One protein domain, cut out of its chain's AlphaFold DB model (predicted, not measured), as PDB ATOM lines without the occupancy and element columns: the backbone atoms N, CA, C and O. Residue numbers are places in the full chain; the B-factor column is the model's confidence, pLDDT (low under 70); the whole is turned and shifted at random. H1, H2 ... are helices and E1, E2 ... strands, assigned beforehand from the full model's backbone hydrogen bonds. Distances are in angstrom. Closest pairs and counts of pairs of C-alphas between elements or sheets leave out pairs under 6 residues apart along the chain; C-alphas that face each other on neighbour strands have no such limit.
ATOM      1  N   LEU A 209     131.407  24.707  71.835       82.50
ATOM      2  CA  LEU A 209     131.550  23.288  71.530       82.50
ATOM      3  C   LEU A 209     130.626  22.448  72.418       82.50
ATOM      4  O   LEU A 209     130.714  22.497  73.648       82.50
ATOM      5  N   ARG A 210     129.825  21.571  71.802       84.25
ATOM      6  CA  ARG A 210     129.112  20.483  72.489       84.25
ATOM      7  C   ARG A 210     130.115  19.392  72.873       84.25
ATOM      8  O   ARG A 210     130.119  18.296  72.312       84.25
ATOM      9  N   CYS A 211     130.989  19.701  73.831       85.62
ATOM     10  CA  CYS A 211     132.141  18.879  74.213       85.62
ATOM     11  C   CYS A 211     131.756  17.431  74.536       85.62
ATOM     12  O   CYS A 211     132.469  16.517  74.137       85.62
ATOM     13  N   ARG A 212     130.580  17.200  75.136       84.69
ATOM     14  CA  ARG A 212     130.035  15.854  75.362       84.69
ATOM     15  C   ARG A 212     129.803  15.070  74.068       84.69
ATOM     16  O   ARG A 212     130.186  13.906  74.003       84.69
ATOM     17  N   ALA A 213     129.206  15.674  73.040       83.81
ATOM     18  CA  ALA A 213     128.945  15.014  71.756       83.81
ATOM     19  C   ALA A 213     130.250  14.712  70.999       83.81
ATOM     20  O   ALA A 213     130.398  13.651  70.396       83.81
ATOM     21  N   ILE A 214     131.223  15.621  71.093       84.06
ATOM     22  CA  ILE A 214     132.559  15.466  70.502       84.06
ATOM     23  C   ILE A 214     133.341  14.358  71.224       84.06
ATOM     24  O   ILE A 214     133.842  13.439  70.580       84.06
ATOM     25  N   ALA A 215     133.376  14.378  72.560       84.44
ATOM     26  CA  ALA A 215     134.018  13.346  73.372       84.44
ATOM     27  C   ALA A 215     133.359  11.971  73.174       84.44
ATOM     28  O   ALA A 215     134.074  10.988  73.016       84.44
ATOM     29  N   SER A 216     132.024  11.901  73.072       83.69
ATOM     30  CA  SER A 216     131.283  10.657  72.781       83.69
ATOM     31  C   SER A 216     131.753   9.978  71.487       83.69
ATOM     32  O   SER A 216     131.732   8.754  71.384       83.69
ATOM     33  N   LYS A 217     132.209  10.765  70.503       82.12
ATOM     34  CA  LYS A 217     132.755  10.276  69.231       82.12
ATOM     35  C   LYS A 217     134.202   9.782  69.343       82.12
ATOM     36  O   LYS A 217     134.576   8.906  68.577       82.12
ATOM     37  N   LEU A 218     134.987  10.303  70.293       79.88
ATOM     38  CA  LEU A 218     136.328   9.793  70.624       79.88
ATOM     39  C   LEU A 218     136.285   8.468  71.390       79.88
ATOM     40  O   LEU A 218     137.136   7.617  71.173       79.88
ATOM     41  N   VAL A 219     135.324   8.313  72.306       84.31
ATOM     42  CA  VAL A 219     135.224   7.157  73.222       84.31
ATOM     43  C   VAL A 219     134.261   6.065  72.737       84.31
ATOM     44  O   VAL A 219     134.002   5.105  73.456       84.31
ATOM     45  N   GLY A 220     133.707   6.207  71.529       74.50
ATOM     46  CA  GLY A 220     132.876   5.187  70.884       74.50
ATOM     47  C   GLY A 220     131.427   5.069  71.379       74.50
ATOM     48  O   GLY A 220     130.760   4.101  71.020       74.50
ATOM     49  N   GLY A 221     130.899   6.021  72.158       76.56
ATOM     50  CA  GLY A 221     129.508   5.970  72.622       76.56
ATOM     51  C   GLY A 221     129.051   7.159  73.474       76.56
ATOM     52  O   GLY A 221     129.825   7.753  74.220       76.56
ATOM     53  N   SER A 222     127.756   7.486  73.397       70.88
ATOM     54  CA  SER A 222     127.103   8.562  74.171       70.88
ATOM     55  C   SER A 222     126.804   8.202  75.635       70.88
ATOM     56  O   SER A 222     126.521   9.084  76.453       70.88
ATOM     57  N   SER A 223     126.867   6.910  75.963       78.44
ATOM     58  CA  SER A 223     126.711   6.348  77.308       78.44
ATOM     59  C   SER A 223     128.001   6.360  78.132       78.44
ATOM     60  O   SER A 223     127.933   6.115  79.338       78.44
ATOM     61  N   TRP A 224     129.154   6.643  77.515       84.50
ATOM     62  CA  TRP A 224     130.453   6.611  78.184       84.50
ATOM     63  C   TRP A 224     130.525   7.599  79.356       84.50
ATOM     64  O   TRP A 224     130.045   8.734  79.279       84.50
ATOM     65  N   ARG A 225     131.151   7.155  80.449       87.31
ATOM     66  CA  ARG A 225     131.411   7.936  81.661       87.31
ATOM     67  C   ARG A 225     132.762   7.533  82.245       87.31
ATOM     68  O   ARG A 225     133.190   6.393  82.093       87.31
ATOM     69  N   TRP A 226     133.392   8.455  82.967       90.25
ATOM     70  CA  TRP A 226     134.512   8.121  83.844       90.25
ATOM     71  C   TRP A 226     134.073   7.158  84.962       90.25
ATOM     72  O   TRP A 226     132.953   7.308  85.466       90.25
ATOM     73  N   PRO A 227     134.946   6.232  85.400       89.94
ATOM     74  CA  PRO A 227     134.745   5.457  86.621       89.94
ATOM     75  C   PRO A 227     134.464   6.336  87.844       89.94
ATOM     76  O   PRO A 227     135.050   7.405  88.011       89.94
ATOM     77  N   SER A 228     133.581   5.861  88.725       87.75
ATOM     78  CA  SER A 228     133.271   6.491  90.018       87.75
ATOM     79  C   SER A 228     134.249   6.112  91.137       87.75
ATOM     80  O   SER A 228     134.282   6.776  92.169       87.75
ATOM     81  N   LYS A 229     135.051   5.064  90.923       88.38
ATOM     82  CA  LYS A 229     136.146   4.600  91.782       88.38
ATOM     83  C   LYS A 229     137.384   4.330  90.926       88.38
ATOM     84  O   LYS A 229     137.260   4.198  89.708       88.38
ATOM     85  N   LEU A 230     138.558   4.227  91.550       85.75
ATOM     86  CA  LEU A 230     139.747   3.739  90.848       85.75
ATOM     87  C   LEU A 230     139.487   2.313  90.326       85.75
ATOM     88  O   LEU A 230     138.797   1.544  91.006       85.75
ATOM     89  N   PRO A 231     139.987   1.968  89.126       76.94
ATOM     90  CA  PRO A 231     139.854   0.624  88.591       76.94
ATOM     91  C   PRO A 231     140.680  -0.357  89.426       76.94
ATOM     92  O   PRO A 231     141.771  -0.030  89.897       76.94
ATOM     93  N   ASP A 232     140.155  -1.568  89.580       76.19
ATOM     94  CA  ASP A 232     140.908  -2.688  90.134       76.19
ATOM     95  C   ASP A 232     142.037  -3.074  89.144       76.19
ATOM     96  O   ASP A 232     141.961  -2.755  87.956       76.19
ATOM     97  N   LEU A 233     143.116  -3.714  89.616       65.69
ATOM     98  CA  LEU A 233     144.334  -3.932  88.805       65.69
ATOM     99  C   LEU A 233     144.140  -4.872  87.597       65.69
ATOM    100  O   LEU A 233     144.968  -4.864  86.686       65.69
ATOM    101  N   ASP A 234     143.060  -5.655  87.575       67.88
ATOM    102  CA  ASP A 234     142.695  -6.558  86.478       67.88
ATOM    103  C   ASP A 234     141.940  -5.801  85.367       67.88
ATOM    104  O   ASP A 234     140.723  -5.899  85.200       67.88
ATOM    105  N   VAL A 235     142.672  -4.950  84.645       72.38
ATOM    106  CA  VAL A 235     142.135  -4.148  83.536       72.38
ATOM    107  C   VAL A 235     142.256  -4.933  82.231       72.38
ATOM    108  O   VAL A 235     143.337  -5.367  81.855       72.38
ATOM    109  N   ASN A 236     141.170  -5.070  81.471       78.12
ATOM    110  CA  ASN A 236     141.225  -5.700  80.150       78.12
ATOM    111  C   ASN A 236     141.544  -4.658  79.058       78.12
ATOM    112  O   ASN A 236     140.903  -3.610  78.989       78.12
ATOM    113  N   LEU A 237     142.490  -4.951  78.156       73.94
ATOM    114  CA  LEU A 237     142.800  -4.105  76.990       73.94
ATOM    115  C   LEU A 237     141.598  -3.917  76.045       73.94
ATOM    116  O   LEU A 237     141.530  -2.919  75.325       73.94
ATOM    117  N   ASP A 238     140.663  -4.864  76.032       73.50
ATOM    118  CA  ASP A 238     139.474  -4.855  75.176       73.50
ATOM    119  C   ASP A 238     138.258  -4.192  75.851       73.50
ATOM    120  O   ASP A 238     137.225  -4.016  75.207       73.50
ATOM    121  N   ASP A 239     138.383  -3.769  77.114       83.06
ATOM    122  CA  ASP A 239     137.323  -3.057  77.826       83.06
ATOM    123  C   ASP A 239     137.050  -1.662  77.226       83.06
ATOM    124  O   ASP A 239     137.955  -0.892  76.888       83.06
ATOM    125  N   GLY A 240     135.765  -1.308  77.141       83.00
ATOM    126  CA  GLY A 240     135.313  -0.009  76.647       83.00
ATOM    127  C   GLY A 240     135.755   1.156  77.537       83.00
ATOM    128  O   GLY A 240     136.014   2.250  77.030       83.00
ATOM    129  N   THR A 241     135.910   0.932  78.846       87.31
ATOM    130  CA  THR A 241     136.441   1.943  79.770       87.31
ATOM    131  C   THR A 241     137.919   2.186  79.498       87.31
ATOM    132  O   THR A 241     138.298   3.336  79.275       87.31
ATOM    133  N   PHE A 242     138.737   1.126  79.422       88.12
ATOM    134  CA  PHE A 242     140.150   1.216  79.026       88.12
ATOM    135  C   PHE A 242     140.309   1.967  77.695       88.12
ATOM    136  O   PHE A 242     141.043   2.956  77.622       88.12
ATOM    137  N   GLN A 243     139.578   1.560  76.651       85.44
ATOM    138  CA  GLN A 243     139.669   2.190  75.331       85.44
ATOM    139  C   GLN A 243     139.245   3.667  75.352       85.44
ATOM    140  O   GLN A 243     139.935   4.493  74.752       85.44
ATOM    141  N   GLY A 244     138.174   4.022  76.072       88.88
ATOM    142  CA  GLY A 244     137.711   5.408  76.205       88.88
ATOM    143  C   GLY A 244     138.657   6.302  77.017       88.88
ATOM    144  O   GLY A 244     138.903   7.446  76.631       88.88
ATOM    145  N   ILE A 245     139.254   5.784  78.096       90.94
ATOM    146  CA  ILE A 245     140.286   6.500  78.862       90.94
ATOM    147  C   ILE A 245     141.502   6.751  77.967       90.94
ATOM    148  O   ILE A 245     141.941   7.894  77.838       90.94
ATOM    149  N   MET A 246     142.001   5.718  77.282       87.06
ATOM    150  CA  MET A 246     143.134   5.848  76.363       87.06
ATOM    151  C   MET A 246     142.841   6.817  75.213       87.06
ATOM    152  O   MET A 246     143.688   7.651  74.894       87.06
ATOM    153  N   ALA A 247     141.632   6.791  74.643       85.31
ATOM    154  CA  ALA A 247     141.214   7.733  73.608       85.31
ATOM    155  C   ALA A 247     141.397   9.195  74.045       85.31
ATOM    156  O   ALA A 247     141.928   9.989  73.266       85.31
ATOM    157  N   LEU A 248     140.995   9.522  75.282       88.88
ATOM    158  CA  LEU A 248     141.012  10.867  75.871       88.88
ATOM    159  C   LEU A 248     142.384  11.293  76.394       88.88
ATOM    160  O   LEU A 248     142.844  12.383  76.058       88.88
ATOM    161  N   VAL A 249     143.044  10.454  77.198       87.75
ATOM    162  CA  VAL A 249     144.383  10.723  77.755       87.75
ATOM    163  C   VAL A 249     145.354  11.055  76.640       87.75
ATOM    164  O   VAL A 249     146.065  12.056  76.680       87.75
ATOM    165  N   LEU A 250     145.332  10.242  75.591       82.12
ATOM    166  CA  LEU A 250     146.248  10.396  74.487       82.12
ATOM    167  C   LEU A 250     145.850  11.559  73.549       82.12
ATOM    168  O   LEU A 250     146.613  11.862  72.637       82.12
ATOM    169  N   GLN A 251     144.702  12.243  73.727       82.06
ATOM    170  CA  GLN A 251     144.488  13.582  73.126       82.06
ATOM    171  C   GLN A 251     145.392  14.643  73.759       82.06
ATOM    172  O   GLN A 251     145.658  15.674  73.145       82.06
ATOM    173  N   ARG A 252     145.837  14.410  75.000       79.50
ATOM    174  CA  ARG A 252     146.662  15.337  75.779       79.50
ATOM    175  C   ARG A 252     148.156  15.108  75.533       79.50
ATOM    176  O   ARG A 252     148.929  16.044  75.714       79.50
ATOM    177  N   VAL A 253     148.556  13.899  75.114       74.31
ATOM    178  CA  VAL A 253     149.962  13.466  75.004       74.31
ATOM    179  C   VAL A 253     150.192  12.516  73.806       74.31
ATOM    180  O   VAL A 253     149.381  11.611  73.597       74.31
ATOM    181  N   PRO A 254     151.279  12.677  73.020       66.81
ATOM    182  CA  PRO A 254     151.677  11.729  71.969       66.81
ATOM    183  C   PRO A 254     151.913  10.298  72.485       66.81
ATOM    184  O   PRO A 254     152.264  10.103  73.645       66.81
ATOM    185  N   MET A 255     151.793   9.290  71.609       67.00
ATOM    186  CA  MET A 255     152.315   7.943  71.908       67.00
ATOM    187  C   MET A 255     153.664   7.732  71.231       67.00
ATOM    188  O   MET A 255     153.797   8.037  70.039       67.00
ATOM    189  N   GLY A 256     154.593   7.120  71.963       59.94
ATOM    190  CA  GLY A 256     155.709   6.356  71.418       59.94
ATOM    191  C   GLY A 256     155.519   4.853  71.661       59.94
ATOM    192  O   GLY A 256     154.623   4.420  72.388       59.94
ATOM    193  N   ARG A 257     156.397   4.047  71.063       58.84
ATOM    194  CA  ARG A 257     156.613   2.643  71.436       58.84
ATOM    195  C   ARG A 257     157.983   2.536  72.095       58.84
ATOM    196  O   ARG A 257     158.920   3.151  71.586       58.84
ATOM    197  N   SER A 258     158.115   1.721  73.138       52.22
ATOM    198  CA  SER A 258     159.433   1.264  73.581       52.22
ATOM    199  C   SER A 258     159.849   0.030  72.776       52.22
ATOM    200  O   SER A 258     159.062  -0.899  72.591       52.22
ATOM    201  N   CYS A 259     161.091  -0.001  72.299       46.94
ATOM    202  CA  CYS A 259     161.613  -1.014  71.369       46.94
ATOM    203  C   CYS A 259     161.760  -2.434  71.963       46.94
ATOM    204  O   CYS A 259     162.263  -3.335  71.300       46.94
ATOM    205  N   ALA A 260     161.384  -2.639  73.226       46.47
ATOM    206  CA  ALA A 260     161.827  -3.781  74.019       46.47
ATOM    207  C   ALA A 260     161.113  -5.115  73.733       46.47
ATOM    208  O   ALA A 260     161.582  -6.140  74.219       46.47
ATOM    209  N   MET A 261     159.986  -5.137  73.004       49.47
ATOM    210  CA  MET A 261     159.186  -6.363  72.843       49.47
ATOM    211  C   MET A 261     158.614  -6.578  71.434       49.47
ATOM    212  O   MET A 261     157.786  -5.799  70.945       49.47
ATOM    213  N   GLU A 262     158.977  -7.714  70.833       51.28
ATOM    214  CA  GLU A 262     158.230  -8.363  69.750       51.28
ATOM    215  C   GLU A 262     156.944  -8.985  70.315       51.28
ATOM    216  O   GLU A 262     156.923 -10.144  70.724       51.28
ATOM    217  N   GLN A 263     155.845  -8.229  70.360       54.81
ATOM    218  CA  GLN A 263     154.542  -8.804  70.698       54.81
ATOM    219  C   GLN A 263     153.410  -8.229  69.836       54.81
ATOM    220  O   GLN A 263     153.248  -7.015  69.692       54.81
ATOM    221  N   MET A 264     152.562  -9.122  69.311       58.12
ATOM    222  CA  MET A 264     151.361  -8.779  68.533       58.12
ATOM    223  C   MET A 264     150.353  -7.812  69.204       58.12
ATOM    224  O   MET A 264     149.733  -7.047  68.456       58.12
ATOM    225  N   PRO A 265     150.164  -7.770  70.546       68.25
ATOM    226  CA  PRO A 265     149.219  -6.860  71.197       68.25
ATOM    227  C   PRO A 265     149.472  -5.381  70.893       68.25
ATOM    228  O   PRO A 265     148.509  -4.636  70.733       68.25
ATOM    229  N   TRP A 266     150.733  -4.952  70.726       70.06
ATOM    230  CA  TRP A 266     151.047  -3.563  70.366       70.06
ATOM    231  C   TRP A 266     150.456  -3.165  69.005       70.06
ATOM    232  O   TRP A 266     149.853  -2.101  68.870       70.06
ATOM    233  N   HIS A 267     150.584  -4.028  67.992       68.38
ATOM    234  CA  HIS A 267     150.099  -3.733  66.642       68.38
ATOM    235  C   HIS A 267     148.571  -3.639  66.588       68.38
ATOM    236  O   HIS A 267     148.042  -2.701  65.987       68.38
ATOM    237  N   GLU A 268     147.855  -4.559  67.240       71.81
ATOM    238  CA  GLU A 268     146.392  -4.487  67.328       71.81
ATOM    239  C   GLU A 268     145.924  -3.318  68.210       71.81
ATOM    240  O   GLU A 268     144.965  -2.636  67.843       71.81
ATOM    241  N   PHE A 269     146.629  -2.999  69.303       75.38
ATOM    242  CA  PHE A 269     146.362  -1.804  70.108       75.38
ATOM    243  C   PHE A 269     146.480  -0.519  69.272       75.38
ATOM    244  O   PHE A 269     145.512   0.238  69.176       75.38
ATOM    245  N   VAL A 270     147.610  -0.291  68.592       72.50
ATOM    246  CA  VAL A 270     147.821   0.900  67.745       72.50
ATOM    247  C   VAL A 270     146.794   0.969  66.617       72.50
ATOM    248  O   VAL A 270     146.202   2.022  66.378       72.50
ATOM    249  N   LYS A 271     146.519  -0.156  65.950       72.31
ATOM    250  CA  LYS A 271     145.495  -0.268  64.902       72.31
ATOM    251  C   LYS A 271     144.111   0.135  65.400       72.31
ATOM    252  O   LYS A 271     143.410   0.850  64.680       72.31
ATOM    253  N   ARG A 272     143.714  -0.272  66.610       72.94
ATOM    254  CA  ARG A 272     142.452   0.149  67.240       72.94
ATOM    255  C   ARG A 272     142.467   1.639  67.583       72.94
ATOM    256  O   ARG A 272     141.554   2.353  67.181       72.94
ATOM    257  N   GLN A 273     143.531   2.127  68.218       72.75
ATOM    258  CA  GLN A 273     143.695   3.542  68.568       72.75
ATOM    259  C   GLN A 273     143.640   4.470  67.335       72.75
ATOM    260  O   GLN A 273     143.060   5.551  67.401       72.75
ATOM    261  N   ILE A 274     144.169   4.042  66.184       69.25
ATOM    262  CA  ILE A 274     144.025   4.744  64.894       69.25
ATOM    263  C   ILE A 274     142.601   4.631  64.347       69.25
ATOM    264  O   ILE A 274     141.998   5.640  63.991       69.25
ATOM    265  N   SER A 275     142.058   3.411  64.276       67.62
ATOM    266  CA  SER A 275     140.781   3.142  63.595       67.62
ATOM    267  C   SER A 275     139.565   3.731  64.313       67.62
ATOM    268  O   SER A 275     138.569   4.019  63.655       67.62
ATOM    269  N   TYR A 276     139.629   3.874  65.640       66.94
ATOM    270  CA  TYR A 276     138.486   4.258  66.472       66.94
ATOM    271  C   TYR A 276     138.665   5.607  67.187       66.94
ATOM    272  O   TYR A 276     137.685   6.329  67.339       66.94
ATOM    273  N   ASN A 277     139.897   6.010  67.537       65.69
ATOM    274  CA  ASN A 277     140.139   7.149  68.443       65.69
ATOM    275  C   ASN A 277     140.772   8.374  67.740       65.69
ATOM    276  O   ASN A 277     141.490   9.160  68.363       65.69
ATOM    277  N   LEU A 278     140.503   8.532  66.435       64.06
ATOM    278  CA  LEU A 278     140.869   9.689  65.594       64.06
ATOM    279  C   LEU A 278     142.370  10.057  65.605       64.06
ATOM    280  O   LEU A 278     142.749  11.231  65.616       64.06
ATOM    281  N   ARG A 279     143.247   9.047  65.580       65.38
ATOM    282  CA  ARG A 279     144.707   9.228  65.500       65.38
ATOM    283  C   ARG A 279     145.246   9.074  64.092       65.38
ATOM    284  O   ARG A 279     144.685   8.349  63.277       65.38
ATOM    285  N   TYR A 280     146.408   9.674  63.854       63.12
ATOM    286  CA  TYR A 280     147.220   9.403  62.677       63.12
ATOM    287  C   TYR A 280     148.648   9.013  63.076       63.12
ATOM    288  O   TYR A 280     149.143   9.335  64.159       63.12
ATOM    289  N   LEU A 281     149.314   8.286  62.186       64.94
ATOM    290  CA  LEU A 281     150.747   8.043  62.284       64.94
ATOM    291  C   LEU A 281     151.465   9.255  61.688       64.94
ATOM    292  O   LEU A 281     151.160   9.644  60.568       64.94
ATOM    293  N   GLU A 282     152.393   9.865  62.420       61.69
ATOM    294  CA  GLU A 282     153.222  10.955  61.887       61.69
ATOM    295  C   GLU A 282     154.522  10.377  61.318       61.69
ATOM    296  O   GLU A 282     154.897  10.651  60.177       61.69
ATOM    297  N   LYS A 283     155.196   9.535  62.111       63.91
ATOM    298  CA  LYS A 283     156.476   8.938  61.742       63.91
ATOM    299  C   LYS A 283     156.624   7.541  62.328       63.91
ATOM    300  O   LYS A 283     156.346   7.318  63.504       63.91
ATOM    301  N   VAL A 284     157.113   6.617  61.508       63.97
ATOM    302  CA  VAL A 284     157.592   5.307  61.958       63.97
ATOM    303  C   VAL A 284     159.112   5.340  61.870       63.97
ATOM    304  O   VAL A 284     159.677   5.580  60.803       63.97
ATOM    305  N   HIS A 285     159.778   5.174  63.008       56.59
ATOM    306  CA  HIS A 285     161.228   5.095  63.075       56.59
ATOM    307  C   HIS A 285     161.646   3.635  62.859       56.59
ATOM    308  O   HIS A 285     161.274   2.800  63.681       56.59
ATOM    309  N   PRO A 286     162.430   3.309  61.809       52.38
ATOM    310  CA  PRO A 286     162.877   1.932  61.557       52.38
ATOM    311  C   PRO A 286     163.837   1.416  62.641       52.38
ATOM    312  O   PRO A 286     164.074   0.222  62.755       52.38
ATOM    313  N   TYR A 287     164.391   2.327  63.440       46.44
ATOM    314  CA  TYR A 287     165.171   2.050  64.634       46.44
ATOM    315  C   TYR A 287     164.977   3.245  65.588       46.44
ATOM    316  O   TYR A 287     165.130   4.385  65.126       46.44
ATOM    317  N   PRO A 288     164.610   3.067  66.871       49.38
ATOM    318  CA  PRO A 288     164.329   1.812  67.575       49.38
ATOM    319  C   PRO A 288     162.817   1.473  67.585       49.38
ATOM    320  O   PRO A 288     162.142   1.623  68.599       49.38
ATOM    321  N   ASP A 289     162.263   1.073  66.432       53.69
ATOM    322  CA  ASP A 289     160.879   0.573  66.256       53.69
ATOM    323  C   ASP A 289     159.743   1.498  66.773       53.69
ATOM    324  O   ASP A 289     158.615   1.074  67.063       53.69
ATOM    325  N   VAL A 290     160.037   2.800  66.888       56.47
ATOM    326  CA  VAL A 290     159.158   3.806  67.498       56.47
ATOM    327  C   VAL A 290     158.115   4.288  66.502       56.47
ATOM    328  O   VAL A 290     158.423   4.947  65.507       56.47
ATOM    329  N   ILE A 291     156.849   4.053  66.830       62.12
ATOM    330  CA  ILE A 291     155.728   4.706  66.162       62.12
ATOM    331  C   ILE A 291     155.441   6.016  66.896       62.12
ATOM    332  O   ILE A 291     154.870   5.998  67.984       62.12
ATOM    333  N   LYS A 292     155.793   7.153  66.288       63.03
ATOM    334  CA  LYS A 292     155.338   8.472  66.734       63.03
ATOM    335  C   LYS A 292     153.946   8.699  66.147       63.03
ATOM    336  O   LYS A 292     153.787   9.049  64.974       63.03
ATOM    337  N   SER A 293     152.924   8.423  66.956       61.97
ATOM    338  CA  SER A 293     151.538   8.741  66.599       61.97
ATOM    339  C   SER A 293     151.159  10.103  67.155       61.97
ATOM    340  O   SER A 293     151.510  10.444  68.289       61.97
ATOM    341  N   HIS A 294     150.402  10.850  66.365       59.59
ATOM    342  CA  HIS A 294     149.850  12.127  66.774       59.59
ATOM    343  C   HIS A 294     148.335  12.093  66.706       59.59
ATOM    344  O   HIS A 294     147.699  11.330  65.974       59.59
ATOM    345  N   VAL A 295     147.756  12.957  67.515       59.34
ATOM    346  CA  VAL A 295     146.351  13.314  67.424       59.34
ATOM    347  C   VAL A 295     146.229  14.344  66.326       59.34
ATOM    348  O   VAL A 295     147.046  15.264  66.274       59.34
ATOM    349  N   VAL A 296     145.261  14.178  65.420       53.69
ATOM    350  CA  VAL A 296     144.988  15.221  64.425       53.69
ATOM    351  C   VAL A 296     144.718  16.492  65.221       53.69
ATOM    352  O   VAL A 296     143.843  16.462  66.083       53.69
ATOM    353  N   SER A 297     145.481  17.568  64.995       53.16
ATOM    354  CA  SER A 297     145.327  18.821  65.744       53.16
ATOM    355  C   SER A 297     144.029  19.512  65.329       53.16
ATOM    356  O   SER A 297     144.017  20.493  64.593       53.16
ATOM    357  N   GLU A 298     142.920  18.932  65.762       69.44
ATOM    358  CA  GLU A 298     141.566  19.426  65.658       69.44
ATOM    359  C   GLU A 298     141.272  20.021  67.030       69.44
ATOM    360  O   GLU A 298     140.977  19.278  67.971       69.44
ATOM    361  N   PRO A 299     141.382  21.350  67.190       74.31
ATOM    362  CA  PRO A 299     141.208  21.979  68.489       74.31
ATOM    363  C   PRO A 299     139.903  21.588  69.212       74.31
ATOM    364  O   PRO A 299     139.953  21.426  70.432       74.31
ATOM    365  N   PRO A 300     138.768  21.322  68.521       78.69
ATOM    366  CA  PRO A 300     137.573  20.766  69.155       78.69
ATOM    367  C   PRO A 300     137.781  19.438  69.896       78.69
ATOM    368  O   PRO A 300     137.189  19.257  70.958       78.69
ATOM    369  N   LEU A 301     138.629  18.532  69.394       80.06
ATOM    370  CA  LEU A 301     138.954  17.269  70.068       80.06
ATOM    371  C   LEU A 301     139.783  17.509  71.330       80.06
ATOM    372  O   LEU A 301     139.472  16.968  72.389       80.06
ATOM    373  N   SER A 302     140.806  18.363  71.237       80.75
ATOM    374  CA  SER A 302     141.657  18.719  72.375       80.75
ATOM    375  C   SER A 302     140.874  19.436  73.480       80.75
ATOM    376  O   SER A 302     141.076  19.137  74.658       80.75
ATOM    377  N   VAL A 303     139.941  20.324  73.113       83.94
ATOM    378  CA  VAL A 303     139.019  20.978  74.057       83.94
ATOM    379  C   VAL A 303     138.034  19.972  74.653       83.94
ATOM    380  O   VAL A 303     137.860  19.957  75.867       83.94
ATOM    381  N   ALA A 304     137.433  19.086  73.853       86.25
ATOM    382  CA  ALA A 304     136.517  18.065  74.364       86.25
ATOM    383  C   ALA A 304     137.207  17.068  75.312       86.25
ATOM    384  O   ALA A 304     136.612  16.639  76.301       86.25
ATOM    385  N   ALA A 305     138.476  16.737  75.061       88.31
ATOM    386  CA  ALA A 305     139.279  15.937  75.975       88.31
ATOM    387  C   ALA A 305     139.604  16.691  77.270       88.31
ATOM    388  O   ALA A 305     139.384  16.141  78.345       88.31
ATOM    389  N   ALA A 306     140.050  17.951  77.190       89.06
ATOM    390  CA  ALA A 306     140.286  18.790  78.368       89.06
ATOM    391  C   ALA A 306     139.015  18.936  79.223       89.06
ATOM    392  O   ALA A 306     139.043  18.666  80.421       89.06
ATOM    393  N   TRP A 307     137.877  19.257  78.598       89.69
ATOM    394  CA  TRP A 307     136.552  19.266  79.226       89.69
ATOM    395  C   TRP A 307     136.225  17.934  79.915       89.69
ATOM    396  O   TRP A 307     135.703  17.929  81.027       89.69
ATOM    397  N   SER A 308     136.571  16.800  79.296       90.88
ATOM    398  CA  SER A 308     136.346  15.483  79.897       90.88
ATOM    399  C   SER A 308     137.165  15.273  81.176       90.88
ATOM    400  O   SER A 308     136.657  14.646  82.103       90.88
ATOM    401  N   PHE A 309     138.384  15.815  81.288       91.38
ATOM    402  CA  PHE A 309     139.164  15.778  82.536       91.38
ATOM    403  C   PHE A 309     138.657  16.781  83.576       91.38
ATOM    404  O   PHE A 309     138.462  16.415  84.737       91.38
ATOM    405  N   ARG A 310     138.364  18.014  83.161       89.94
ATOM    406  CA  ARG A 310     137.878  19.099  84.026       89.94
ATOM    407  C   ARG A 310     136.622  18.704  84.822       89.94
ATOM    408  O   ARG A 310     135.750  17.974  84.344       89.94
ATOM    409  N   HIS A 311     136.586  19.114  86.086       89.00
ATOM    410  CA  HIS A 311     135.478  18.963  87.038       89.00
ATOM    411  C   HIS A 311     135.826  19.754  88.315       89.00
ATOM    412  O   HIS A 311     136.862  20.405  88.392       89.00
ATOM    413  N   GLU A 312     135.025  19.620  89.367       86.19
ATOM    414  CA  GLU A 312     135.485  19.854  90.744       86.19
ATOM    415  C   GLU A 312     136.794  19.078  91.084       86.19
ATOM    416  O   GLU A 312     136.999  17.960  90.584       86.19
ATOM    417  N   PRO A 313     137.675  19.611  91.959       84.81
ATOM    418  CA  PRO A 313     139.030  19.076  92.164       84.81
ATOM    419  C   PRO A 313     139.125  17.597  92.575       84.81
ATOM    420  O   PRO A 313     140.024  16.893  92.115       84.81
ATOM    421  N   SER A 314     138.196  17.093  93.395       83.69
ATOM    422  CA  SER A 314     138.193  15.691  93.847       83.69
ATOM    423  C   SER A 314     137.979  14.704  92.692       83.69
ATOM    424  O   SER A 314     138.653  13.676  92.612       83.69
ATOM    425  N   LYS A 315     137.097  15.040  91.742       89.75
ATOM    426  CA  LYS A 315     136.877  14.233  90.535       89.75
ATOM    427  C   LYS A 315     137.996  14.405  89.512       89.75
ATOM    428  O   LYS A 315     138.303  13.435  88.829       89.75
ATOM    429  N   ILE A 316     138.642  15.572  89.420       91.62
ATOM    430  CA  ILE A 316     139.857  15.727  88.594       91.62
ATOM    431  C   ILE A 316     140.945  14.755  89.067       91.62
ATOM    432  O   ILE A 316     141.506  14.035  88.241       91.62
ATOM    433  N   ALA A 317     141.194  14.688  90.380       90.62
ATOM    434  CA  ALA A 317     142.160  13.755  90.953       90.62
ATOM    435  C   ALA A 317     141.823  12.301  90.595       90.62
ATOM    436  O   ALA A 317     142.667  11.606  90.039       90.62
ATOM    437  N   LEU A 318     140.571  11.870  90.793       90.56
ATOM    438  CA  LEU A 318     140.126  10.522  90.426       90.56
ATOM    439  C   LEU A 318     140.333  10.205  88.933       90.56
ATOM    440  O   LEU A 318     140.860   9.141  88.599       90.56
ATOM    441  N   LYS A 319     139.938  11.112  88.030       93.44
ATOM    442  CA  LYS A 319     140.072  10.926  86.574       93.44
ATOM    443  C   LYS A 319     141.534  10.820  86.147       93.44
ATOM    444  O   LYS A 319     141.877   9.927  85.378       93.44
ATOM    445  N   TRP A 320     142.400  11.697  86.659       93.56
ATOM    446  CA  TRP A 320     143.826  11.652  86.338       93.56
ATOM    447  C   TRP A 320     144.533  10.451  86.967       93.56
ATOM    448  O   TRP A 320     145.313   9.804  86.278       93.56
ATOM    449  N   SER A 321     144.228  10.074  88.210       90.69
ATOM    450  CA  SER A 321     144.751   8.839  88.809       90.69
ATOM    451  C   SER A 321     144.335   7.604  88.006       90.69
ATOM    452  O   SER A 321     145.179   6.770  87.690       90.69
ATOM    453  N   THR A 322     143.065   7.535  87.589       91.00
ATOM    454  CA  THR A 322     142.554   6.486  86.690       91.00
ATOM    455  C   THR A 322     143.349   6.458  85.382       91.00
ATOM    456  O   THR A 322     143.884   5.419  85.015       91.00
ATOM    457  N   ALA A 323     143.507   7.607  84.721       91.19
ATOM    458  CA  ALA A 323     144.295   7.749  83.498       91.19
ATOM    459  C   ALA A 323     145.755   7.285  83.646       91.19
ATOM    460  O   ALA A 323     146.255   6.572  82.779       91.19
ATOM    461  N   ILE A 324     146.431   7.661  84.735       88.75
ATOM    462  CA  ILE A 324     147.813   7.253  85.016       88.75
ATOM    463  C   ILE A 324     147.901   5.739  85.254       88.75
ATOM    464  O   ILE A 324     148.809   5.103  84.724       88.75
ATOM    465  N   MET A 325     146.940   5.136  85.965       87.62
ATOM    466  CA  MET A 325     146.866   3.678  86.121       87.62
ATOM    467  C   MET A 325     146.640   2.969  84.777       87.62
ATOM    468  O   MET A 325     147.347   2.015  84.466       87.62
ATOM    469  N   THR A 326     145.719   3.461  83.941       88.00
ATOM    470  CA  THR A 326     145.468   2.926  82.589       88.00
ATOM    471  C   THR A 326     146.714   3.015  81.701       88.00
ATOM    472  O   THR A 326     147.033   2.069  80.985       88.00
ATOM    473  N   LEU A 327     147.457   4.122  81.781       85.69
ATOM    474  CA  LEU A 327     148.726   4.315  81.080       85.69
ATOM    475  C   LEU A 327     149.829   3.369  81.577       85.69
ATOM    476  O   LEU A 327     150.538   2.787  80.759       85.69
ATOM    477  N   ALA A 328     149.967   3.195  82.894       84.06
ATOM    478  CA  ALA A 328     150.929   2.267  83.485       84.06
ATOM    479  C   ALA A 328     150.617   0.815  83.090       84.06
ATOM    480  O   ALA A 328     151.521   0.084  82.690       84.06
ATOM    481  N   PHE A 329     149.337   0.435  83.096       83.69
ATOM    482  CA  PHE A 329     148.877  -0.860  82.600       83.69
ATOM    483  C   PHE A 329     149.161  -1.043  81.099       83.69
ATOM    484  O   PHE A 329     149.665  -2.081  80.680       83.69
ATOM    485  N   ALA A 330     148.909  -0.029  80.265       81.56
ATOM    486  CA  ALA A 330     149.245  -0.085  78.842       81.56
ATOM    487  C   ALA A 330     150.766  -0.196  78.601       81.56
ATOM    488  O   ALA A 330     151.199  -0.909  77.692       81.56
ATOM    489  N   ARG A 331     151.595   0.451  79.433       80.19
ATOM    490  CA  ARG A 331     153.059   0.302  79.398       80.19
ATOM    491  C   ARG A 331     153.476  -1.142  79.671       80.19
ATOM    492  O   ARG A 331     154.273  -1.682  78.911       80.19
ATOM    493  N   THR A 332     152.929  -1.773  80.710       78.56
ATOM    494  CA  THR A 332     153.268  -3.161  81.070       78.56
ATOM    495  C   THR A 332     152.686  -4.198  80.110       78.56
ATOM    496  O   THR A 332     153.350  -5.191  79.836       78.56
ATOM    497  N   SER A 333     151.479  -3.977  79.580       78.62
ATOM    498  CA  SER A 333     150.734  -4.994  78.821       78.62
ATOM    499  C   SER A 333     150.908  -4.909  77.302       78.62
ATOM    500  O   SER A 333     150.692  -5.904  76.618       78.62
ATOM    501  N   VAL A 334     151.267  -3.740  76.744       75.19
ATOM    502  CA  VAL A 334     151.508  -3.578  75.291       75.19
ATOM    503  C   VAL A 334     152.798  -2.826  74.946       75.19
ATOM    504  O   VAL A 334     153.009  -2.494  73.782       75.19
ATOM    505  N   GLY A 335     153.665  -2.527  75.920       72.38
ATOM    506  CA  GLY A 335     154.918  -1.799  75.674       72.38
ATOM    507  C   GLY A 335     154.727  -0.332  75.265       72.38
ATOM    508  O   GLY A 335     155.607   0.245  74.613       72.38
ATOM    509  N   LEU A 336     153.582   0.274  75.610       76.81
ATOM    510  CA  LEU A 336     153.322   1.693  75.359       76.81
ATOM    511  C   LEU A 336     154.364   2.554  76.082       76.81
ATOM    512  O   LEU A 336     154.530   2.427  77.295       76.81
ATOM    513  N   ASP A 337     154.991   3.485  75.363       72.19
ATOM    514  CA  ASP A 337     155.892   4.458  75.976       72.19
ATOM    515  C   ASP A 337     155.377   5.884  75.806       72.19
ATOM    516  O   ASP A 337     154.887   6.285  74.745       72.19
ATOM    517  N   ILE A 338     155.498   6.667  76.872       66.25
ATOM    518  CA  ILE A 338     155.006   8.045  76.929       66.25
ATOM    519  C   ILE A 338     156.213   8.953  76.739       66.25
ATOM    520  O   ILE A 338     156.670   9.627  77.661       66.25
ATOM    521  N   GLY A 339     156.736   8.917  75.512       58.19
ATOM    522  CA  GLY A 339     157.908   9.681  75.110       58.19
ATOM    523  C   GLY A 339     159.239   9.005  75.409       58.19
ATOM    524  O   GLY A 339     159.455   8.463  76.485       58.19
ATOM    525  N   LEU A 340     160.176   9.116  74.465       53.00
ATOM    526  CA  LEU A 340     161.526   8.546  74.584       53.00
ATOM    527  C   LEU A 340     162.426   9.291  75.587       53.00
ATOM    528  O   LEU A 340     163.506   8.813  75.916       53.00
ATOM    529  N   GLU A 341     162.026  10.488  76.025       57.78
ATOM    530  CA  GLU A 341     162.899  11.436  76.734       57.78
ATOM    531  C   GLU A 341     162.205  12.095  77.948       57.78
ATOM    532  O   GLU A 341     162.584  13.187  78.367       57.78
ATOM    533  N   GLY A 342     161.123  11.504  78.479       62.09
ATOM    534  CA  GLY A 342     160.337  12.041  79.613       62.09
ATOM    535  C   GLY A 342     159.528  13.318  79.318       62.09
ATOM    536  O   GLY A 342     158.617  13.674  80.062       62.09
ATOM    537  N   LYS A 343     159.825  13.966  78.192       66.19
ATOM    538  CA  LYS A 343     159.171  15.118  77.560       66.19
ATOM    539  C   LYS A 343     157.642  15.060  77.583       66.19
ATOM    540  O   LYS A 343     156.981  15.952  78.112       66.19
ATOM    541  N   GLU A 344     157.083  13.977  77.063       71.69
ATOM    542  CA  GLU A 344     155.650  13.699  77.031       71.69
ATOM    543  C   GLU A 344     155.059  13.491  78.441       71.69
ATOM    544  O   GLU A 344     153.923  13.887  78.698       71.69
ATOM    545  N   GLY A 345     155.846  12.971  79.390       73.75
ATOM    546  CA  GLY A 345     155.502  12.941  80.815       73.75
ATOM    547  C   GLY A 345     155.399  14.341  81.431       73.75
ATOM    548  O   GLY A 345     154.445  14.623  82.155       73.75
ATOM    549  N   VAL A 346     156.306  15.264  81.087       74.12
ATOM    550  CA  VAL A 346     156.186  16.674  81.503       74.12
ATOM    551  C   VAL A 346     154.934  17.312  80.891       74.12
ATOM    552  O   VAL A 346     154.183  17.981  81.595       74.12
ATOM    553  N   GLN A 347     154.643  17.060  79.609       76.75
ATOM    554  CA  GLN A 347     153.415  17.535  78.952       76.75
ATOM    555  C   GLN A 347     152.137  17.010  79.634       76.75
ATOM    556  O   GLN A 347     151.168  17.763  79.783       76.75
ATOM    557  N   LEU A 348     152.137  15.750  80.082       82.00
ATOM    558  CA  LEU A 348     151.045  15.152  80.854       82.00
ATOM    559  C   LEU A 348     150.820  15.916  82.165       82.00
ATOM    560  O   LEU A 348     149.709  16.368  82.432       82.00
ATOM    561  N   VAL A 349     151.887  16.142  82.932       83.75
ATOM    562  CA  VAL A 349     151.856  16.863  84.213       83.75
ATOM    563  C   VAL A 349     151.435  18.330  84.036       83.75
ATOM    564  O   VAL A 349     150.586  18.823  84.777       83.75
ATOM    565  N   CYS A 350     151.926  19.017  83.002       85.75
ATOM    566  CA  CYS A 350     151.476  20.363  82.634       85.75
ATOM    567  C   CYS A 350     149.974  20.407  82.294       85.75
ATOM    568  O   CYS A 350     149.288  21.369  82.651       85.75
ATOM    569  N   SER A 351     149.454  19.362  81.637       88.06
ATOM    570  CA  SER A 351     148.026  19.218  81.318       88.06
ATOM    571  C   SER A 351     147.186  18.942  82.569       88.06
ATOM    572  O   SER A 351     146.121  19.536  82.725       88.06
ATOM    573  N   MET A 352     147.686  18.104  83.487       89.75
ATOM    574  CA  MET A 352     147.077  17.871  84.800       89.75
ATOM    575  C   MET A 352     146.959  19.181  85.581       89.75
ATOM    576  O   MET A 352     145.867  19.523  86.033       89.75
ATOM    577  N   ALA A 353     148.050  19.947  85.680       88.94
ATOM    578  CA  ALA A 353     148.069  21.229  86.379       88.94
ATOM    579  C   ALA A 353     147.077  22.242  85.780       88.94
ATOM    580  O   ALA A 353     146.388  22.942  86.520       88.94
ATOM    581  N   ALA A 354     146.931  22.274  84.450       90.38
ATOM    582  CA  ALA A 354     145.955  23.133  83.776       90.38
ATOM    583  C   ALA A 354     144.501  22.746  84.081       90.38
ATOM    584  O   ALA A 354     143.659  23.627  84.247       90.38
ATOM    585  N   ASP A 355     144.195  21.452  84.184       91.50
ATOM    586  CA  ASP A 355     142.840  21.015  84.522       91.50
ATOM    587  C   ASP A 355     142.536  21.202  86.016       91.50
ATOM    588  O   ASP A 355     141.434  21.635  86.340       91.50
ATOM    589  N   PHE A 356     143.504  20.989  86.916       91.88
ATOM    590  CA  PHE A 356     143.369  21.309  88.345       91.88
ATOM    591  C   PHE A 356     143.189  22.812  88.604       91.88
ATOM    592  O   PHE A 356     142.289  23.184  89.356       91.88
ATOM    593  N   ALA A 357     143.978  23.675  87.955       90.44
ATOM    594  CA  ALA A 357     143.812  25.126  88.043       90.44
ATOM    595  C   ALA A 357     142.426  25.562  87.532       90.44
ATOM    596  O   ALA A 357     141.747  26.351  88.188       90.44
ATOM    597  N   ALA A 358     141.948  24.983  86.422       90.25
ATOM    598  CA  ALA A 358     140.596  25.233  85.917       90.25
ATOM    599  C   ALA A 358     139.516  24.730  86.892       90.25
ATOM    600  O   ALA A 358     138.515  25.408  87.100       90.25
ATOM    601  N   GLY A 359     139.725  23.569  87.517       89.75
ATOM    602  CA  GLY A 359     138.823  22.987  88.514       89.75
ATOM    603  C   GLY A 359     138.673  23.812  89.790       89.75
ATOM    604  O   GLY A 359     137.597  23.810  90.383       89.75
ATOM    605  N   GLN A 360     139.726  24.526  90.197       90.12
ATOM    606  CA  GLN A 360     139.672  25.485  91.304       90.12
ATOM    607  C   GLN A 360     139.020  26.803  90.872       90.12
ATOM    608  O   GLN A 360     138.061  27.242  91.501       90.12
ATOM    609  N   LEU A 361     139.490  27.406  89.773       89.62
ATOM    610  CA  LEU A 361     139.002  28.703  89.291       89.62
ATOM    611  C   LEU A 361     137.505  28.679  88.941       89.62
ATOM    612  O   LEU A 361     136.786  29.633  89.227       89.62
ATOM    613  N   TYR A 362     137.032  27.582  88.349       89.56
ATOM    614  CA  TYR A 362     135.665  27.433  87.848       89.56
ATOM    615  C   TYR A 362     134.822  26.443  88.666       89.56
ATOM    616  O   TYR A 362     133.835  25.908  88.162       89.56
ATOM    617  N   GLN A 363     135.167  26.196  89.938       87.69
ATOM    618  CA  GLN A 363     134.474  25.218  90.793       87.69
ATOM    619  C   GLN A 363     132.944  25.420  90.819       87.69
ATOM    620  O   GLN A 363     132.184  24.457  90.691       87.69
ATOM    621  N   HIS A 364     132.487  26.672  90.915       85.12
ATOM    622  CA  HIS A 364     131.061  27.020  90.896       85.12
ATOM    623  C   HIS A 364     130.389  26.759  89.537       85.12
ATOM    624  O   HIS A 364     129.219  26.382  89.498       85.12
ATOM    625  N   ALA A 365     131.118  26.903  88.426       85.00
ATOM    626  CA  ALA A 365     130.606  26.581  87.098       85.00
ATOM    627  C   ALA A 365     130.328  25.076  86.971       85.00
ATOM    628  O   ALA A 365     129.259  24.701  86.497       85.00
ATOM    629  N   PHE A 366     131.228  24.219  87.473       79.94
ATOM    630  CA  PHE A 366     131.037  22.761  87.466       79.94
ATOM    631  C   PHE A 366     129.869  22.299  88.346       79.94
ATOM    632  O   PHE A 366     129.198  21.336  87.987       79.94
ATOM    633  N   ALA A 367     129.598  22.977  89.467       72.44
ATOM    634  CA  ALA A 367     128.437  22.678  90.312       72.44
ATOM    635  C   ALA A 367     127.101  22.980  89.604       72.44
ATOM    636  O   ALA A 367     126.126  22.254  89.784       72.44
ATOM    637  N   ASN A 368     127.081  24.016  88.760       66.00
ATOM    638  CA  ASN A 368     125.916  24.431  87.976       66.00
ATOM    639  C   ASN A 368     125.854  23.775  86.579       66.00
ATOM    640  O   ASN A 368     124.898  23.998  85.835       66.00
ATOM    641  N   PHE A 369     126.854  22.969  86.203       61.94
ATOM    642  CA  PHE A 369     126.940  22.291  84.906       61.94
ATOM    643  C   PHE A 369     125.994  21.076  84.880       61.94
ATOM    644  O   PHE A 369     126.401  19.920  85.016       61.94
ATOM    645  N   GLY A 370     124.698  21.362  84.746       51.56
ATOM    646  CA  GLY A 370     123.613  20.378  84.783       51.56
ATOM    647  C   GLY A 370     122.291  20.863  84.179       51.56
ATOM    648  O   GLY A 370     121.519  20.028  83.717       51.56
ATOM    649  N   SER A 371     122.051  22.179  84.111       48.12
ATOM    650  CA  SER A 371     121.094  22.768  83.165       48.12
ATOM    651  C   SER A 371     121.834  23.207  81.897       48.12
ATOM    652  O   SER A 371     122.878  23.859  81.969       48.12
ATOM    653  N   ASP A 372     121.318  22.833  80.724       52.41
ATOM    654  CA  ASP A 372     121.992  23.070  79.435       52.41
ATOM    655  C   ASP A 372     122.032  24.563  79.016       52.41
ATOM    656  O   ASP A 372     122.770  24.929  78.094       52.41
ATOM    657  N   ASP A 373     121.305  25.432  79.728       50.84
ATOM    658  CA  ASP A 373     121.020  26.822  79.339       50.84
ATOM    659  C   ASP A 373     122.108  27.847  79.726       50.84
ATOM    660  O   ASP A 373     122.180  28.930  79.140       50.84
ATOM    661  N   ASN A 374     122.980  27.561  80.706       60.41
ATOM    662  CA  ASN A 374     123.989  28.544  81.135       60.41
ATOM    663  C   ASN A 374     125.250  28.506  80.252       60.41
ATOM    664  O   ASN A 374     126.248  27.846  80.557       60.41
ATOM    665  N   ASN A 375     125.222  29.296  79.179       68.00
ATOM    666  CA  ASN A 375     126.334  29.472  78.242       68.00
ATOM    667  C   ASN A 375     127.658  29.906  78.899       68.00
ATOM    668  O   ASN A 375     128.722  29.494  78.436       68.00
ATOM    669  N   SER A 376     127.623  30.696  79.983       70.19
ATOM    670  CA  SER A 376     128.844  31.133  80.678       70.19
ATOM    671  C   SER A 376     129.517  29.959  81.385       70.19
ATOM    672  O   SER A 376     130.679  29.662  81.114       70.19
ATOM    673  N   ALA A 377     128.758  29.210  82.192       76.38
ATOM    674  CA  ALA A 377     129.266  28.012  82.858       76.38
ATOM    675  C   ALA A 377     129.741  26.960  81.839       76.38
ATOM    676  O   ALA A 377     130.775  26.317  82.029       76.38
ATOM    677  N   ARG A 378     129.031  26.819  80.709       76.19
ATOM    678  CA  ARG A 378     129.422  25.916  79.616       76.19
ATOM    679  C   ARG A 378     130.719  26.345  78.924       76.19
ATOM    680  O   ARG A 378     131.533  25.473  78.605       76.19
ATOM    681  N   TYR A 379     130.956  27.644  78.738       84.06
ATOM    682  CA  TYR A 379     132.244  28.162  78.266       84.06
ATOM    683  C   TYR A 379     133.360  27.892  79.283       84.06
ATOM    684  O   TYR A 379     134.371  27.299  78.924       84.06
ATOM    685  N   GLU A 380     133.173  28.255  80.550       85.88
ATOM    686  CA  GLU A 380     134.178  28.100  81.613       85.88
ATOM    687  C   GLU A 380     134.620  26.640  81.788       85.88
ATOM    688  O   GLU A 380     135.813  26.331  81.760       85.88
ATOM    689  N   CYS A 381     133.662  25.711  81.837       81.06
ATOM    690  CA  CYS A 381     133.948  24.283  81.974       81.06
ATOM    691  C   CYS A 381     134.701  23.686  80.768       81.06
ATOM    692  O   CYS A 381     135.389  22.675  80.923       81.06
ATOM    693  N   SER A 382     134.581  24.272  79.567       80.56
ATOM    694  CA  SER A 382     135.167  23.736  78.324       80.56
ATOM    695  C   SER A 382     136.414  24.490  77.851       80.56
ATOM    696  O   SER A 382     137.476  23.894  77.696       80.56
ATOM    697  N   MET A 383     136.294  25.802  77.650       82.69
ATOM    698  CA  MET A 383     137.305  26.714  77.104       82.69
ATOM    699  C   MET A 383     137.749  27.794  78.105       82.69
ATOM    700  O   MET A 383     138.471  28.719  77.728       82.69
ATOM    701  N   GLY A 384     137.353  27.672  79.378       83.75
ATOM    702  CA  GLY A 384     137.827  28.525  80.465       83.75
ATOM    703  C   GLY A 384     139.353  28.585  80.522       83.75
ATOM    704  O   GLY A 384     140.043  27.563  80.388       83.75
ATOM    705  N   LEU A 385     139.855  29.807  80.692       84.88
ATOM    706  CA  LEU A 385     141.269  30.161  80.707       84.88
ATOM    707  C   LEU A 385     141.790  30.100  82.141       84.88
ATOM    708  O   LEU A 385     141.179  30.655  83.046       84.88
ATOM    709  N   VAL A 386     142.942  29.469  82.339       86.19
ATOM    710  CA  VAL A 386     143.649  29.511  83.624       86.19
ATOM    711  C   VAL A 386     144.704  30.603  83.588       86.19
ATOM    712  O   VAL A 386     145.365  30.798  82.564       86.19
ATOM    713  N   TRP A 387     144.867  31.313  84.699       85.44
ATOM    714  CA  TRP A 387     145.957  32.269  84.837       85.44
ATOM    715  C   TRP A 387     147.289  31.523  85.009       85.44
ATOM    716  O   TRP A 387     147.336  30.412  85.542       85.44
ATOM    717  N   PHE A 388     148.377  32.102  84.495       83.81
ATOM    718  CA  PHE A 388     149.687  31.441  84.468       83.81
ATOM    719  C   PHE A 388     150.264  31.216  85.874       83.81
ATOM    720  O   PHE A 388     150.875  30.184  86.123       83.81
ATOM    721  N   ASP A 389     150.031  32.157  86.787       82.38
ATOM    722  CA  ASP A 389     150.373  32.067  88.208       82.38
ATOM    723  C   ASP A 389     149.625  30.923  88.903       82.38
ATOM    724  O   ASP A 389     150.257  30.093  89.545       82.38
ATOM    725  N   GLN A 390     148.311  30.801  88.697       85.88
ATOM    726  CA  GLN A 390     147.502  29.697  89.229       85.88
ATOM    727  C   GLN A 390     147.947  28.341  88.675       85.88
ATOM    728  O   GLN A 390     148.075  27.370  89.418       85.88
ATOM    729  N   TRP A 391     148.206  28.261  87.367       89.56
ATOM    730  CA  TRP A 391     148.748  27.055  86.744       89.56
ATOM    731  C   TRP A 391     150.114  26.674  87.330       89.56
ATOM    732  O   TRP A 391     150.356  25.499  87.605       89.56
ATOM    733  N   LEU A 392     150.985  27.661  87.559       84.81
ATOM    734  CA  LEU A 392     152.310  27.454  88.130       84.81
ATOM    735  C   LEU A 392     152.231  27.029  89.605       84.81
ATOM    736  O   LEU A 392     152.855  26.037  89.967       84.81
ATOM    737  N   ASP A 393     151.416  27.690  90.431       85.88
ATOM    738  CA  ASP A 393     151.194  27.334  91.844       85.88
ATOM    739  C   ASP A 393     150.675  25.891  92.002       85.88
ATOM    740  O   ASP A 393     151.029  25.213  92.968       85.88
ATOM    741  N   ILE A 394     149.888  25.386  91.043       86.88
ATOM    742  CA  ILE A 394     149.479  23.973  90.981       86.88
ATOM    743  C   ILE A 394     150.620  23.065  90.500       86.88
ATOM    744  O   ILE A 394     150.793  21.970  91.033       86.88
ATOM    745  N   LEU A 395     151.387  23.491  89.493       83.94
ATOM    746  CA  LEU A 395     152.452  22.691  88.884       83.94
ATOM    747  C   LEU A 395     153.658  22.484  89.817       83.94
ATOM    748  O   LEU A 395     154.208  21.388  89.855       83.94
ATOM    749  N   ILE A 396     154.097  23.526  90.529       82.69
ATOM    750  CA  ILE A 396     155.305  23.492  91.378       82.69
ATOM    751  C   ILE A 396     155.015  23.601  92.882       82.69
ATOM    752  O   ILE A 396     155.925  23.388  93.683       82.69
ATOM    753  N   GLY A 397     153.768  23.881  93.267       76.94
ATOM    754  CA  GLY A 397     153.352  24.081  94.653       76.94
ATOM    755  C   GLY A 397     153.513  25.530  95.131       76.94
ATOM    756  O   GLY A 397     154.489  26.211  94.825       76.94
TER     757      GLY A 397
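This is residues 209 to 397 of the 416 residues of an uncharacterized protein of Sporisorium graminicola (UniProt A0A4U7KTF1). H2 is at the core, and other helices cross it: the long helical hairpin H5 and H6 covers one side, and H1 and H4 pack on another. A small two-stranded hairpin, E1 and E2, lies with H3 toward one end of the longest axis, H7 and H8 lie at the opposite end, and H9 packs on H6. The printed part has 189 residues with nine named helices and two named strands, in the order H1 H2 H3 E1 E2 H4 H5 H6 H7 H8 H9; the sheet is antiparallel and the class mostly helix. It is compact, with a radius of gyration of the C-alphas of 16.6 A and spans of 50 by 36 by 32 A.

Find C-alpha 211 at (132.141, 18.879, 74.213), where H1 begins; it runs to residue 218. Past residues 219 to 239, which hold no named element, H2 takes residues 240 to 252, 19.1 A long. H3 is residues 264 to 276, 18.4 A, E1 residues 279 to 284 and E2 residues 291 to 295. H4 is residues 299 to 309. From C-alpha 313 at (139.030, 19.076, 92.164) H5 runs 30.9 A to residue 334, and H6, residues 343 to 361, spans 27.0 A. H7 is residues 363 to 368, H8 residues 375 to 383, and H9 residues 388 to 396, ending at C-alpha 396 (155.305, 23.492, 91.378).

Look first at H1, which touches H4 about perpendicular, at 80 degrees, the closest C-alphas being those of Cys 211 and Ala 304, 4.5 A apart. H2 touches H4 with its residues 248 to 252 alone, closest at the C-alphas of Leu 248 and Ala 305, 5.4 A. H2 also touches H5, about perpendicular at 78 degrees, closest at the C-alphas of Ile 245 and Ala 323, 6.3 A. H3 touches H5 at the C-alphas of Trp 266 and Val 334, 4.9 A. In the hairpin E1 and E2, N 280 and O 294 are within hydrogen-bond range at 3.0 A, as are N 292 and O 283 at 2.8 A. The helical hairpin H5 and H6 has a shallow tilt of 19 degrees, opposite ways, closest at the C-alphas of Pro 313 and Gly 359, 5.4 A. H8 touches H7 at the C-alphas of Ala 377 and Ala 365, 4.7 A, and H9 touches H6 at those of Leu 395 and Ala 353, 5.3 A. Every O i to N i+4 pair is within hydrogen-bond range in H1 and in H3 to H9; H2 has 7 of 9.

The two C-alphas farthest apart, those of Tyr 287 and Asp 373, are 52.7 A from each other. The printed part has no cut. The links H1 to H2 and H2 to H3 are long. Mean pLDDT of the printed part is 76.5; look for values under 70 at, among others, residues 254 to 265, 274 to 298 and 368 to 375.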